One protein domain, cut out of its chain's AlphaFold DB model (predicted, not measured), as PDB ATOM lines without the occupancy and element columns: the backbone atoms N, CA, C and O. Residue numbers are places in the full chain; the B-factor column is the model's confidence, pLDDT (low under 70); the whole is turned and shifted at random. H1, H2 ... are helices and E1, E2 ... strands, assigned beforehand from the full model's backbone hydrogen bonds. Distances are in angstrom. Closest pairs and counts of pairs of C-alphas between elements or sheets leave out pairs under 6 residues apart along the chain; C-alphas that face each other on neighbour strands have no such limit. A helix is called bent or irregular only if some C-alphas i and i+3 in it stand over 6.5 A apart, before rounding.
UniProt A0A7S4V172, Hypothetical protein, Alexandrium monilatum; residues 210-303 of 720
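This is residues 210 to 303 of the 720 residues of the protein "Hypothetical protein" of Alexandrium monilatum (UniProt A0A7S4V172). A four-stranded antiparallel sheet, E2, E4, E3 and E6, forms the core, with the long helix H2 lying lengthwise over one face. Over the other face sit the short helix H1 and the small two-stranded ribbon of E1 and E5, with E1 nearer to the sheet, while the loop of residues 264 to 276 reaches out at one end. The printed part has 94 residues, with two named helices and six named strands in the order E1, H1, E2, H2, E3, E4, E5, E6. The class is mixed, helices and strands, with 47 residues in named elements. The whole is compact, with a radius of gyration of the C-alphas of 11.5 A and spans of 32 by 25 by 21 A.

Residues 210 to 211 pair, antiparallel, with residues 300 to 301 of E6, residues 299 to 302. E1, residues 216 to 218, is the antiparallel neighbour of E5, residues 288 to 290, with N 217 and O 289 2.9 A apart, within hydrogen-bond range. The closest C-alphas of E1 and E3, residues 258 to 263, are those of Tyr 217 and Ser 260, 5.6 A apart. H1, residues 219 to 222, is on the sheet at a height of 7.9 A, only just over none of its strands. E2, residues 227 to 230, is an edge strand, antiparallel to E4, residues 277 to 282, with N 229 and O 279 2.8 A apart. H2, residues 236 to 252, is on the opposite face from H1, at a height of 7.4 A over the sheet. It lies over E4 and E3 and runs along the strands, at 15 degrees to E4 on the local plane; its closest C-alphas to E4 are those of Leu 243 and Trp 279, 5.7 A apart. E2, H2 and E3 make a split strand-helix-strand unit, two strands running the same way with E4 between them in the sheet, and its crossover is right-handed. E3 and E4 form a hairpin, with N 262 and O 278 2.8 A apart. E6, the other edge strand, is antiparallel to E3, with N 259 and O 300 2.8 A apart. In H2, 12 of 13 O i to N i+4 pairs are within hydrogen-bond range; H1 is too short for such a pair.

E1 begins at C-alpha 216, (12.906, -8.910, -32.891). H1 is irregular, its C-alphas 219 and 222 being 7.1 A apart. E2 is 10.0 A long. H2 runs 24.7 A from C-alpha 236 at (18.010, 2.260, -42.869). E3 is 16.5 A and E4 15.6 A long; E5 has 3 residues. E6 is 10.1 A long and ends at C-alpha 302, (24.808, -3.584, -23.490).

The two C-alphas farthest apart are those of Pro 267 and Val 303, 34.1 A. The printed part has no cut. The link from E3 to E4, 13 residues, is long. Mean pLDDT of the printed part is 84.1; residues 264 to 276 and residue 294 are under 70.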
ATOM      1  N   ARG A 210      25.818  -5.750 -28.219       94.00
ATOM      2  CA  ARG A 210      25.445  -6.900 -29.030       94.00
ATOM      3  C   ARG A 210      24.113  -6.604 -29.704       94.00
ATOM      4  O   ARG A 210      23.071  -6.594 -29.057       94.00
ATOM      5  N   ARG A 211      24.168  -6.394 -31.014       94.00
ATOM      6  CA  ARG A 211      23.000  -6.160 -31.865       94.00
ATOM      7  C   ARG A 211      22.407  -7.485 -32.336       94.00
ATOM      8  O   ARG A 211      23.144  -8.343 -32.820       94.00
ATOM      9  N   SER A 212      21.097  -7.647 -32.204       93.56
ATOM     10  CA  SER A 212      20.357  -8.788 -32.738       93.56
ATOM     11  C   SER A 212      20.313  -8.753 -34.266       93.56
ATOM     12  O   SER A 212      20.488  -7.701 -34.894       93.56
ATOM     13  N   ALA A 213      20.006  -9.904 -34.869       91.50
ATOM     14  CA  ALA A 213      19.503  -9.930 -36.236       91.50
ATOM     15  C   ALA A 213      18.174  -9.147 -36.329       91.50
ATOM     16  O   ALA A 213      17.510  -8.946 -35.299       91.50
ATOM     17  N   PRO A 214      17.775  -8.704 -37.531       88.75
ATOM     18  CA  PRO A 214      16.509  -8.021 -37.706       88.75
ATOM     19  C   PRO A 214      15.346  -8.971 -37.395       88.75
ATOM     20  O   PRO A 214      15.434 -10.170 -37.657       88.75
ATOM     21  N   GLY A 215      14.246  -8.432 -36.876       86.50
ATOM     22  CA  GLY A 215      12.982  -9.160 -36.720       86.50
ATOM     23  C   GLY A 215      12.552  -9.421 -35.285       86.50
ATOM     24  O   GLY A 215      11.551 -10.101 -35.057       86.50
ATOM     25  N   LYS A 216      13.260  -8.846 -34.311       90.00
ATOM     26  CA  LYS A 216      12.906  -8.910 -32.891       90.00
ATOM     27  C   LYS A 216      12.791  -7.524 -32.274       90.00
ATOM     28  O   LYS A 216      13.521  -6.627 -32.671       90.00
ATOM     29  N   TYR A 217      11.908  -7.367 -31.297       91.00
ATOM     30  CA  TYR A 217      11.861  -6.202 -30.416       91.00
ATOM     31  C   TYR A 217      11.539  -6.647 -28.984       91.00
ATOM     32  O   TYR A 217      10.980  -7.718 -28.762       91.00
ATOM     33  N   CYS A 218      11.912  -5.834 -28.008       92.69
ATOM     34  CA  CYS A 218      11.647  -6.080 -26.597       92.69
ATOM     35  C   CYS A 218      10.205  -5.697 -26.242       92.69
ATOM     36  O   CYS A 218       9.776  -4.581 -26.535       92.69
ATOM     37  N   GLY A 219       9.463  -6.567 -25.559       88.50
ATOM     38  CA  GLY A 219       8.108  -6.276 -25.073       88.50
ATOM     39  C   GLY A 219       8.069  -5.079 -24.118       88.50
ATOM     40  O   GLY A 219       7.150  -4.267 -24.180       88.50
ATOM     41  N   ALA A 220       9.137  -4.883 -23.339       87.88
ATOM     42  CA  ALA A 220       9.302  -3.720 -22.468       87.88
ATOM     43  C   ALA A 220       9.750  -2.440 -23.207       87.88
ATOM     44  O   ALA A 220       9.988  -1.419 -22.573       87.88
ATOM     45  N   SER A 221       9.834  -2.435 -24.546       80.88
ATOM     46  CA  SER A 221      10.167  -1.239 -25.358       80.88
ATOM     47  C   SER A 221       9.217  -0.048 -25.156       80.88
ATOM     48  O   SER A 221       9.515   1.055 -25.617       80.88
ATOM     49  N   ARG A 222       8.101  -0.270 -24.449       82.31
ATOM     50  CA  ARG A 222       7.070   0.715 -24.100       82.31
ATOM     51  C   ARG A 222       6.801   0.818 -22.595       82.31
ATOM     52  O   ARG A 222       5.988   1.640 -22.183       82.31
ATOM     53  N   GLU A 223       7.479   0.019 -21.775       79.31
ATOM     54  CA  GLU A 223       7.288  -0.032 -20.326       79.31
ATOM     55  C   GLU A 223       8.567   0.423 -19.627       79.31
ATOM     56  O   GLU A 223       9.642  -0.124 -19.861       79.31
ATOM     57  N   ASN A 224       8.470   1.424 -18.746       80.25
ATOM     58  CA  ASN A 224       9.627   1.972 -18.025       80.25
ATOM     59  C   ASN A 224      10.763   2.448 -18.958       80.25
ATOM     60  O   ASN A 224      11.946   2.290 -18.648       80.25
ATOM     61  N   VAL A 225      10.400   3.024 -20.111       91.19
ATOM     62  CA  VAL A 225      11.348   3.574 -21.089       91.19
ATOM     63  C   VAL A 225      12.156   4.698 -20.448       91.19
ATOM     64  O   VAL A 225      11.601   5.663 -19.927       91.19
ATOM     65  N   LEU A 226      13.482   4.579 -20.505       91.62
ATOM     66  CA  LEU A 226      14.405   5.567 -19.951       91.62
ATOM     67  C   LEU A 226      14.524   6.793 -20.858       91.62
ATOM     68  O   LEU A 226      14.699   7.899 -20.354       91.62
ATOM     69  N   ARG A 227      14.504   6.590 -22.186       94.00
ATOM     70  CA  ARG A 227      14.503   7.643 -23.217       94.00
ATOM     71  C   ARG A 227      14.155   7.071 -24.592       94.00
ATOM     72  O   ARG A 227      14.527   5.940 -24.895       94.00
ATOM     73  N   GLU A 228      13.497   7.871 -25.425       92.06
ATOM     74  CA  GLU A 228      13.136   7.532 -26.808       92.06
ATOM     75  C   GLU A 228      14.037   8.277 -27.815       92.06
ATOM     76  O   GLU A 228      14.394   9.440 -27.604       92.06
ATOM     77  N   PHE A 229      14.395   7.606 -28.915       91.38
ATOM     78  CA  PHE A 229      15.240   8.129 -29.997       91.38
ATOM     79  C   PHE A 229      14.537   7.960 -31.350       91.38
ATOM     80  O   PHE A 229      14.670   6.904 -31.977       91.38
ATOM     81  N   PRO A 230      13.763   8.962 -31.800       88.75
ATOM     82  CA  PRO A 230      13.038   8.891 -33.066       88.75
ATOM     83  C   PRO A 230      13.974   8.788 -34.276       88.75
ATOM     84  O   PRO A 230      14.963   9.516 -34.374       88.75
ATOM     85  N   SER A 231      13.642   7.916 -35.230       85.38
ATOM     86  CA  SER A 231      14.282   7.910 -36.548       85.38
ATOM     87  C   SER A 231      13.779   9.092 -37.376       85.38
ATOM     88  O   SER A 231      12.577   9.339 -37.445       85.38
ATOM     89  N   ALA A 232      14.689   9.801 -38.048       81.38
ATOM     90  CA  ALA A 232      14.339  10.960 -38.872       81.38
ATOM     91  C   ALA A 232      13.496  10.589 -40.107       81.38
ATOM     92  O   ALA A 232      12.710  11.400 -40.591       81.38
ATOM     93  N   SER A 233      13.647   9.364 -40.620       80.50
ATOM     94  CA  SER A 233      12.847   8.830 -41.726       80.50
ATOM     95  C   SER A 233      12.747   7.299 -41.652       80.50
ATOM     96  O   SER A 233      13.318   6.668 -40.760       80.50
ATOM     97  N   GLY A 234      12.053   6.682 -42.614       78.62
ATOM     98  CA  GLY A 234      12.049   5.223 -42.805       78.62
ATOM     99  C   GLY A 234      13.337   4.661 -43.430       78.62
ATOM    100  O   GLY A 234      13.396   3.480 -43.767       78.62
ATOM    101  N   SER A 235      14.379   5.473 -43.640       83.88
ATOM    102  CA  SER A 235      15.636   4.984 -44.209       83.88
ATOM    103  C   SER A 235      16.411   4.115 -43.207       83.88
ATOM    104  O   SER A 235      16.467   4.396 -42.008       83.88
ATOM    105  N   LYS A 236      17.101   3.076 -43.701       83.75
ATOM    106  CA  LYS A 236      18.010   2.260 -42.869       83.75
ATOM    107  C   LYS A 236      19.141   3.091 -42.254       83.75
ATOM    108  O   LYS A 236      19.633   2.754 -41.182       83.75
ATOM    109  N   SER A 237      19.564   4.158 -42.933       83.25
ATOM    110  CA  SER A 237      20.612   5.058 -42.444       83.25
ATOM    111  C   SER A 237      20.161   5.809 -41.190       83.25
ATOM    112  O   SER A 237      20.871   5.806 -40.182       83.25
ATOM    113  N   ASP A 238      18.956   6.383 -41.226       82.81
ATOM    114  CA  ASP A 238      18.399   7.143 -40.104       82.81
ATOM    115  C   ASP A 238      18.036   6.234 -38.933       82.81
ATOM    116  O   ASP A 238      18.351   6.557 -37.791       82.81
ATOM    117  N   ALA A 239      17.515   5.042 -39.224       85.31
ATOM    118  CA  ALA A 239      17.290   3.994 -38.236       85.31
ATOM    119  C   ALA A 239      18.580   3.624 -37.488       85.31
ATOM    120  O   ALA A 239      18.635   3.597 -36.261       85.31
ATOM    121  N   MET A 240      19.668   3.414 -38.231       86.62
ATOM    122  CA  MET A 240      20.979   3.123 -37.651       86.62
ATOM    123  C   MET A 240      21.563   4.312 -36.881       86.62
ATOM    124  O   MET A 240      22.331   4.106 -35.940       86.62
ATOM    125  N   LYS A 241      21.225   5.549 -37.266       85.06
ATOM    126  CA  LYS A 241      21.594   6.763 -36.527       85.06
ATOM    127  C   LYS A 241      20.840   6.845 -35.197       85.06
ATOM    128  O   LYS A 241      21.497   7.027 -34.177       85.06
ATOM    129  N   ALA A 242      19.526   6.626 -35.199       87.75
ATOM    130  CA  ALA A 242      18.696   6.590 -33.994       87.75
ATOM    131  C   ALA A 242      19.123   5.467 -33.033       87.75
ATOM    132  O   ALA A 242      19.300   5.709 -31.840       87.75
ATOM    133  N   LEU A 243      19.401   4.266 -33.557       91.50
ATOM    134  CA  LEU A 243      19.969   3.168 -32.773       91.50
ATOM    135  C   LEU A 243      21.297   3.564 -32.111       91.50
ATOM    136  O   LEU A 243      21.465   3.338 -30.918       91.50
ATOM    137  N   ARG A 244      22.237   4.167 -32.857       87.38
ATOM    138  CA  ARG A 244      23.519   4.621 -32.285       87.38
ATOM    139  C   ARG A 244      23.314   5.662 -31.186       87.38
ATOM    140  O   ARG A 244      23.915   5.530 -30.134       87.38
ATOM    141  N   GLN A 245      22.428   6.634 -31.391       86.38
ATOM    142  CA  GLN A 245      22.101   7.630 -30.364       86.38
ATOM    143  C   GLN A 245      21.506   6.983 -29.104       86.38
ATOM    144  O   GLN A 245      21.835   7.386 -27.988       86.38
ATOM    145  N   CYS A 246      20.675   5.953 -29.275       92.19
ATOM    146  CA  CYS A 246      20.157   5.179 -28.156       92.19
ATOM    147  C   CYS A 246      21.267   4.417 -27.422       92.19
ATOM    148  O   CYS A 246      21.340   4.486 -26.195       92.19
ATOM    149  N   GLU A 247      22.145   3.716 -28.146       91.56
ATOM    150  CA  GLU A 247      23.300   3.010 -27.575       91.56
ATOM    151  C   GLU A 247      24.213   3.979 -26.812       91.56
ATOM    152  O   GLU A 247      24.595   3.705 -25.671       91.56
ATOM    153  N   ASP A 248      24.487   5.144 -27.402       84.50
ATOM    154  CA  ASP A 248      25.276   6.208 -26.792       84.50
ATOM    155  C   ASP A 248      24.631   6.697 -25.496       84.50
ATOM    156  O   ASP A 248      25.330   6.838 -24.505       84.50
ATOM    157  N   TYR A 249      23.315   6.894 -25.427       87.44
ATOM    158  CA  TYR A 249      22.652   7.217 -24.158       87.44
ATOM    159  C   TYR A 249      22.716   6.052 -23.160       87.44
ATOM    160  O   TYR A 249      23.122   6.224 -22.008       87.44
ATOM    161  N   CYS A 250      22.378   4.846 -23.614       90.75
ATOM    162  CA  CYS A 250      22.291   3.647 -22.788       90.75
ATOM    163  C   CYS A 250      23.636   3.261 -22.152       90.75
ATOM    164  O   CYS A 250      23.693   2.758 -21.026       90.75
ATOM    165  N   TYR A 251      24.756   3.534 -22.824       86.31
ATOM    166  CA  TYR A 251      26.073   3.281 -22.246       86.31
ATOM    167  C   TYR A 251      26.321   4.146 -20.994       86.31
ATOM    168  O   TYR A 251      26.909   3.658 -20.027       86.31
ATOM    169  N   GLY A 252      25.784   5.373 -20.959       82.31
ATOM    170  CA  GLY A 252      25.980   6.348 -19.872       82.31
ATOM    171  C   GLY A 252      25.003   6.205 -18.718       82.31
ATOM    172  O   GLY A 252      25.246   6.752 -17.649       82.31
ATOM    173  N   VAL A 253      23.932   5.443 -18.912       86.75
ATOM    174  CA  VAL A 253      22.933   5.185 -17.879       86.75
ATOM    175  C   VAL A 253      23.166   3.793 -17.307       86.75
ATOM    176  O   VAL A 253      23.020   2.789 -18.002       86.75
ATOM    177  N   GLU A 254      23.529   3.714 -16.025       86.56
ATOM    178  CA  GLU A 254      23.805   2.439 -15.349       86.56
ATOM    179  C   GLU A 254      22.599   1.492 -15.391       86.56
ATOM    180  O   GLU A 254      22.754   0.308 -15.681       86.56
ATOM    181  N   LYS A 255      21.393   2.034 -15.189       91.56
ATOM    182  CA  LYS A 255      20.133   1.277 -15.218       91.56
ATOM    183  C   LYS A 255      19.709   0.825 -16.618       91.56
ATOM    184  O   LYS A 255      18.725   0.108 -16.722       91.56
ATOM    185  N   CYS A 256      20.386   1.252 -17.685       94.00
ATOM    186  CA  CYS A 256      20.010   0.870 -19.041       94.00
ATOM    187  C   CYS A 256      20.617  -0.484 -19.424       94.00
ATOM    188  O   CYS A 256      21.838  -0.661 -19.428       94.00
ATOM    189  N   TRP A 257      19.751  -1.429 -19.786       95.62
ATOM    190  CA  TRP A 257      20.132  -2.755 -20.267       95.62
ATOM    191  C   TRP A 257      20.453  -2.753 -21.763       95.62
ATOM    192  O   TRP A 257      21.383  -3.431 -22.207       95.62
ATOM    193  N   GLY A 258      19.698  -1.989 -22.548       96.00
ATOM    194  CA  GLY A 258      19.834  -1.970 -23.996       96.00
ATOM    195  C   GLY A 258      18.820  -1.064 -24.678       96.00
ATOM    196  O   GLY A 258      18.046  -0.358 -24.035       96.00
ATOM    197  N   CYS A 259      18.841  -1.110 -26.000       96.69
ATOM    198  CA  CYS A 259      17.956  -0.388 -26.891       96.69
ATOM    199  C   CYS A 259      17.086  -1.368 -27.662       96.69
ATOM    200  O   CYS A 259      17.577  -2.389 -28.135       96.69
ATOM    201  N   SER A 260      15.812  -1.042 -27.833       94.75
ATOM    202  CA  SER A 260      14.904  -1.807 -28.683       94.75
ATOM    203  C   SER A 260      14.190  -0.881 -29.644       94.75
ATOM    204  O   SER A 260      13.777   0.208 -29.253       94.75
ATOM    205  N   VAL A 261      13.993  -1.336 -30.873       91.50
ATOM    206  CA  VAL A 261      13.104  -0.690 -31.826       91.50
ATOM    207  C   VAL A 261      11.681  -0.660 -31.263       91.50
ATOM    208  O   VAL A 261      11.231  -1.614 -30.623       91.50
ATOM    209  N   ASP A 262      10.992   0.446 -31.507       88.06
ATOM    210  CA  ASP A 262       9.561   0.629 -31.307       88.06
ATOM    211  C   ASP A 262       9.022   1.407 -32.512       88.06
ATOM    212  O   ASP A 262       9.466   2.513 -32.801       88.06
ATOM    213  N   CYS A 263       8.088   0.825 -33.255       80.12
ATOM    214  CA  CYS A 263       7.455   1.475 -34.400       80.12
ATOM    215  C   CYS A 263       5.985   1.709 -34.073       80.12
ATOM    216  O   CYS A 263       5.152   0.810 -34.211       80.12
ATOM    217  N   LYS A 264       5.660   2.914 -33.592       69.12
ATOM    218  CA  LYS A 264       4.282   3.281 -33.256       69.12
ATOM    219  C   LYS A 264       3.502   3.586 -34.540       69.12
ATOM    220  O   LYS A 264       3.622   4.665 -35.106       69.12
ATOM    221  N   SER A 265       2.626   2.670 -34.942       53.56
ATOM    222  CA  SER A 265       1.445   2.987 -35.754       53.56
ATOM    223  C   SER A 265       0.294   2.075 -35.338       53.56
ATOM    224  O   SER A 265       0.303   0.872 -35.609       53.56
ATOM    225  N   ALA A 266      -0.683   2.628 -34.619       43.03
ATOM    226  CA  ALA A 266      -1.928   1.921 -34.360       43.03
ATOM    227  C   ALA A 266      -2.814   1.919 -35.629       43.03
ATOM    228  O   ALA A 266      -2.852   2.940 -36.315       43.03
ATOM    229  N   PRO A 267      -3.555   0.831 -35.918       48.03
ATOM    230  CA  PRO A 267      -3.547  -0.449 -35.223       48.03
ATOM    231  C   PRO A 267      -2.658  -1.469 -35.957       48.03
ATOM    232  O   PRO A 267      -2.951  -1.867 -37.077       48.03
ATOM    233  N   LEU A 268      -1.583  -1.895 -35.288       52.88
ATOM    234  CA  LEU A 268      -0.824  -3.132 -35.525       52.88
ATOM    235  C   LEU A 268      -0.620  -3.545 -36.991       52.88
ATOM    236  O   LEU A 268      -1.153  -4.553 -37.447       52.88
ATOM    237  N   VAL A 269       0.310  -2.876 -37.666       50.34
ATOM    238  CA  VAL A 269       1.216  -3.591 -38.566       50.34
ATOM    239  C   VAL A 269       2.617  -3.088 -38.256       50.34
ATOM    240  O   VAL A 269       3.017  -2.023 -38.713       50.34
ATOM    241  N   TYR A 270       3.384  -3.837 -37.458       53.50
ATOM    242  CA  TYR A 270       4.833  -3.775 -37.620       53.50
ATOM    243  C   TYR A 270       5.082  -4.192 -39.071       53.50
ATOM    244  O   TYR A 270       4.929  -5.361 -39.405       53.50
ATOM    245  N   GLY A 271       5.321  -3.221 -39.944       54.19
ATOM    246  CA  GLY A 271       5.228  -3.402 -41.385       54.19
ATOM    247  C   GLY A 271       6.020  -2.319 -42.077       54.19
ATOM    248  O   GLY A 271       5.464  -1.304 -42.471       54.19
ATOM    249  N   VAL A 272       7.315  -2.603 -42.233       58.62
ATOM    250  CA  VAL A 272       8.343  -1.775 -42.876       58.62
ATOM    251  C   VAL A 272       8.788  -0.573 -42.030       58.62
ATOM    252  O   VAL A 272       7.982   0.157 -41.465       58.62
ATOM    253  N   LEU A 273      10.110  -0.381 -41.936       65.56
ATOM    254  CA  LEU A 273      10.754   0.839 -41.437       65.56
ATOM    255  C   LEU A 273      10.064   2.084 -42.032       65.56
ATOM    256  O   LEU A 273      10.160   2.331 -43.234       65.56
ATOM    257  N   GLY A 274       9.351   2.851 -41.207       65.38
ATOM    258  CA  GLY A 274       8.523   3.981 -41.642       65.38
ATOM    259  C   GLY A 274       8.721   5.233 -40.788       65.38
ATOM    260  O   GLY A 274       9.432   5.214 -39.782       65.38
ATOM    261  N   MET A 275       8.076   6.337 -41.185       59.25
ATOM    262  CA  MET A 275       7.987   7.535 -40.341       59.25
ATOM    263  C   MET A 275       7.213   7.173 -39.065       59.25
ATOM    264  O   MET A 275       6.028   6.866 -39.143       59.25
ATOM    265  N   GLY A 276       7.891   7.159 -37.912       65.94
ATOM    266  CA  GLY A 276       7.309   6.753 -36.620       65.94
ATOM    267  C   GLY A 276       8.044   5.617 -35.897       65.94
ATOM    268  O   GLY A 276       7.685   5.288 -34.767       65.94
ATOM    269  N   CYS A 277       9.078   5.028 -36.507       82.81
ATOM    270  CA  CYS A 277      10.002   4.136 -35.802       82.81
ATOM    271  C   CYS A 277      11.007   4.918 -34.947       82.81
ATOM    272  O   CYS A 277      11.548   5.941 -35.368       82.81
ATOM    273  N   GLN A 278      11.297   4.394 -33.763       89.38
ATOM    274  CA  GLN A 278      12.250   4.927 -32.797       89.38
ATOM    275  C   GLN A 278      13.022   3.789 -32.123       89.38
ATOM    276  O   GLN A 278      12.641   2.624 -32.229       89.38
ATOM    277  N   TRP A 279      14.092   4.126 -31.405       93.44
ATOM    278  CA  TRP A 279      14.754   3.215 -30.473       93.44
ATOM    279  C   TRP A 279      14.501   3.671 -29.040       93.44
ATOM    280  O   TRP A 279      14.795   4.809 -28.685       93.44
ATOM    281  N   SER A 280      13.961   2.781 -28.218       94.19
ATOM    282  CA  SER A 280      13.718   2.999 -26.794       94.19
ATOM    283  C   SER A 280      14.880   2.435 -25.983       94.19
ATOM    284  O   SER A 280      15.179   1.242 -26.073       94.19
ATOM    285  N   ALA A 281      15.517   3.274 -25.166       96.56
ATOM    286  CA  ALA A 281      16.462   2.836 -24.145       96.56
ATOM    287  C   ALA A 281      15.681   2.278 -22.950       96.56
ATOM    288  O   ALA A 281      14.842   2.980 -22.380       96.56
ATOM    289  N   ILE A 282      15.948   1.032 -22.566       96.00
ATOM    290  CA  ILE A 282      15.128   0.291 -21.600       96.00
ATOM    291  C   ILE A 282      15.972  -0.388 -20.514       96.00
ATOM    292  O   ILE A 282      17.117  -0.778 -20.768       96.00
ATOM    293  N   PRO A 283      15.424  -0.550 -19.295       95.62
ATOM    294  CA  PRO A 283      16.137  -1.170 -18.182       95.62
ATOM    295  C   PRO A 283      16.150  -2.704 -18.236       95.62
ATOM    296  O   PRO A 283      16.962  -3.333 -17.566       95.62
ATOM    297  N   ALA A 284      15.278  -3.310 -19.042       95.12
ATOM    298  CA  ALA A 284      15.236  -4.740 -19.332       95.12
ATOM    299  C   ALA A 284      14.465  -4.973 -20.639       95.12
ATOM    300  O   ALA A 284      13.648  -4.139 -21.014       95.12
ATOM    301  N   CYS A 285      14.694  -6.101 -21.319       93.44
ATOM    302  CA  CYS A 285      13.970  -6.428 -22.556       93.44
ATOM    303  C   CYS A 285      12.538  -6.939 -22.315       93.44
ATOM    304  O   CYS A 285      11.640  -6.709 -23.123       93.44
ATOM    305  N   GLY A 286      12.311  -7.645 -21.204       91.25
ATOM    306  CA  GLY A 286      11.117  -8.478 -21.065       91.25
ATOM    307  C   GLY A 286      11.132  -9.623 -22.086       91.25
ATOM    308  O   GLY A 286      12.181 -10.222 -22.321       91.25
ATOM    309  N   GLU A 287       9.980  -9.921 -22.686       90.75
ATOM    310  CA  GLU A 287       9.845 -10.937 -23.737       90.75
ATOM    311  C   GLU A 287      10.307 -10.408 -25.108       90.75
ATOM    312  O   GLU A 287       9.972  -9.287 -25.489       90.75
ATOM    313  N   GLU A 288      11.053 -11.210 -25.876       92.81
ATOM    314  CA  GLU A 288      11.436 -10.864 -27.252       92.81
ATOM    315  C   GLU A 288      10.336 -11.237 -28.256       92.81
ATOM    316  O   GLU A 288      10.143 -12.406 -28.612       92.81
ATOM    317  N   LEU A 289       9.665 -10.224 -28.789       88.94
ATOM    318  CA  LEU A 289       8.548 -10.362 -29.714       88.94
ATOM    319  C   LEU A 289       9.010 -10.221 -31.172       88.94
ATOM    320  O   LEU A 289      10.009  -9.569 -31.472       88.94
ATOM    321  N   ASN A 290       8.288 -10.858 -32.097       87.00
ATOM    322  CA  ASN A 290       8.624 -10.839 -33.524       87.00
ATOM    323  C   ASN A 290       8.066  -9.600 -34.232       87.00
ATOM    324  O   ASN A 290       6.940  -9.175 -33.971       87.00
ATOM    325  N   TRP A 291       8.817  -9.099 -35.207       82.25
ATOM    326  CA  TRP A 291       8.349  -8.138 -36.204       82.25
ATOM    327  C   TRP A 291       9.041  -8.414 -37.554       82.25
ATOM    328  O   TRP A 291       9.963  -9.227 -37.584       82.25
ATOM    329  N   PRO A 292       8.646  -7.802 -38.688       76.69
ATOM    330  CA  PRO A 292       9.257  -8.109 -39.990       76.69
ATOM    331  C   PRO A 292      10.763  -7.851 -40.073       76.69
ATOM    332  O   PRO A 292      11.421  -8.388 -40.961       76.69
ATOM    333  N   GLY A 293      11.304  -7.055 -39.147       70.94
ATOM    334  CA  GLY A 293      12.728  -6.790 -39.057       70.94
ATOM    335  C   GLY A 293      13.200  -5.797 -40.096       70.94
ATOM    336  O   GLY A 293      12.688  -5.728 -41.213       70.94
ATOM    337  N   SER A 294      14.159  -4.959 -39.726       67.12
ATOM    338  CA  SER A 294      14.575  -3.884 -40.624       67.12
ATOM    339  C   SER A 294      16.057  -3.538 -40.571       67.12
ATOM    340  O   SER A 294      16.639  -3.257 -41.628       67.12
ATOM    341  N   VAL A 295      16.696  -3.604 -39.397       82.31
ATOM    342  CA  VAL A 295      18.137  -3.357 -39.247       82.31
ATOM    343  C   VAL A 295      18.780  -4.322 -38.253       82.31
ATOM    344  O   VAL A 295      18.142  -4.872 -37.362       82.31
ATOM    345  N   ASN A 296      20.090  -4.537 -38.394       89.25
ATOM    346  CA  ASN A 296      20.854  -5.228 -37.358       89.25
ATOM    347  C   ASN A 296      20.915  -4.324 -36.121       89.25
ATOM    348  O   ASN A 296      21.513  -3.243 -36.174       89.25
ATOM    349  N   GLY A 297      20.331  -4.784 -35.015       90.19
ATOM    350  CA  GLY A 297      20.151  -3.991 -33.800       90.19
ATOM    351  C   GLY A 297      18.723  -3.513 -33.564       90.19
ATOM    352  O   GLY A 297      18.532  -2.545 -32.829       90.19
ATOM    353  N   ASP A 298      17.725  -4.182 -34.147       91.12
ATOM    354  CA  ASP A 298      16.338  -4.032 -33.698       91.12
ATOM    355  C   ASP A 298      16.234  -4.261 -32.175       91.12
ATOM    356  O   ASP A 298      15.535  -3.525 -31.491       91.12
ATOM    357  N   ILE A 299      17.035  -5.179 -31.622       94.06
ATOM    358  CA  ILE A 299      17.427  -5.188 -30.208       94.06
ATOM    359  C   ILE A 299      18.946  -4.999 -30.132       94.06
ATOM    360  O   ILE A 299      19.705  -5.675 -30.825       94.06
ATOM    361  N   SER A 300      19.416  -4.102 -29.274       95.75
ATOM    362  CA  SER A 300      20.835  -3.880 -29.006       95.75
ATOM    363  C   SER A 300      21.110  -3.904 -27.511       95.75
ATOM    364  O   SER A 300      20.692  -3.021 -26.769       95.75
ATOM    365  N   GLN A 301      21.807  -4.938 -27.054       95.44
ATOM    366  CA  GLN A 301      22.053  -5.184 -25.637       95.44
ATOM    367  C   GLN A 301      23.443  -4.700 -25.224       95.44
ATOM    368  O   GLN A 301      24.434  -5.034 -25.877       95.44
ATOM    369  N   LYS A 302      23.535  -3.991 -24.096       92.88
ATOM    370  CA  LYS A 302      24.808  -3.584 -23.490       92.88
ATOM    371  C   LYS A 302      25.600  -4.814 -23.038       92.88
ATOM    372  O   LYS A 302      25.078  -5.684 -22.341       92.88
ATOM    373  N   VAL A 303      26.875  -4.884 -23.409       92.06
ATOM    374  CA  VAL A 303      27.772  -5.978 -23.018       92.06
ATOM    375  C   VAL A 303      28.578  -5.543 -21.797       92.06
ATOM    376  O   VAL A 303      29.309  -4.558 -21.847       92.06
TER     377      VAL A 303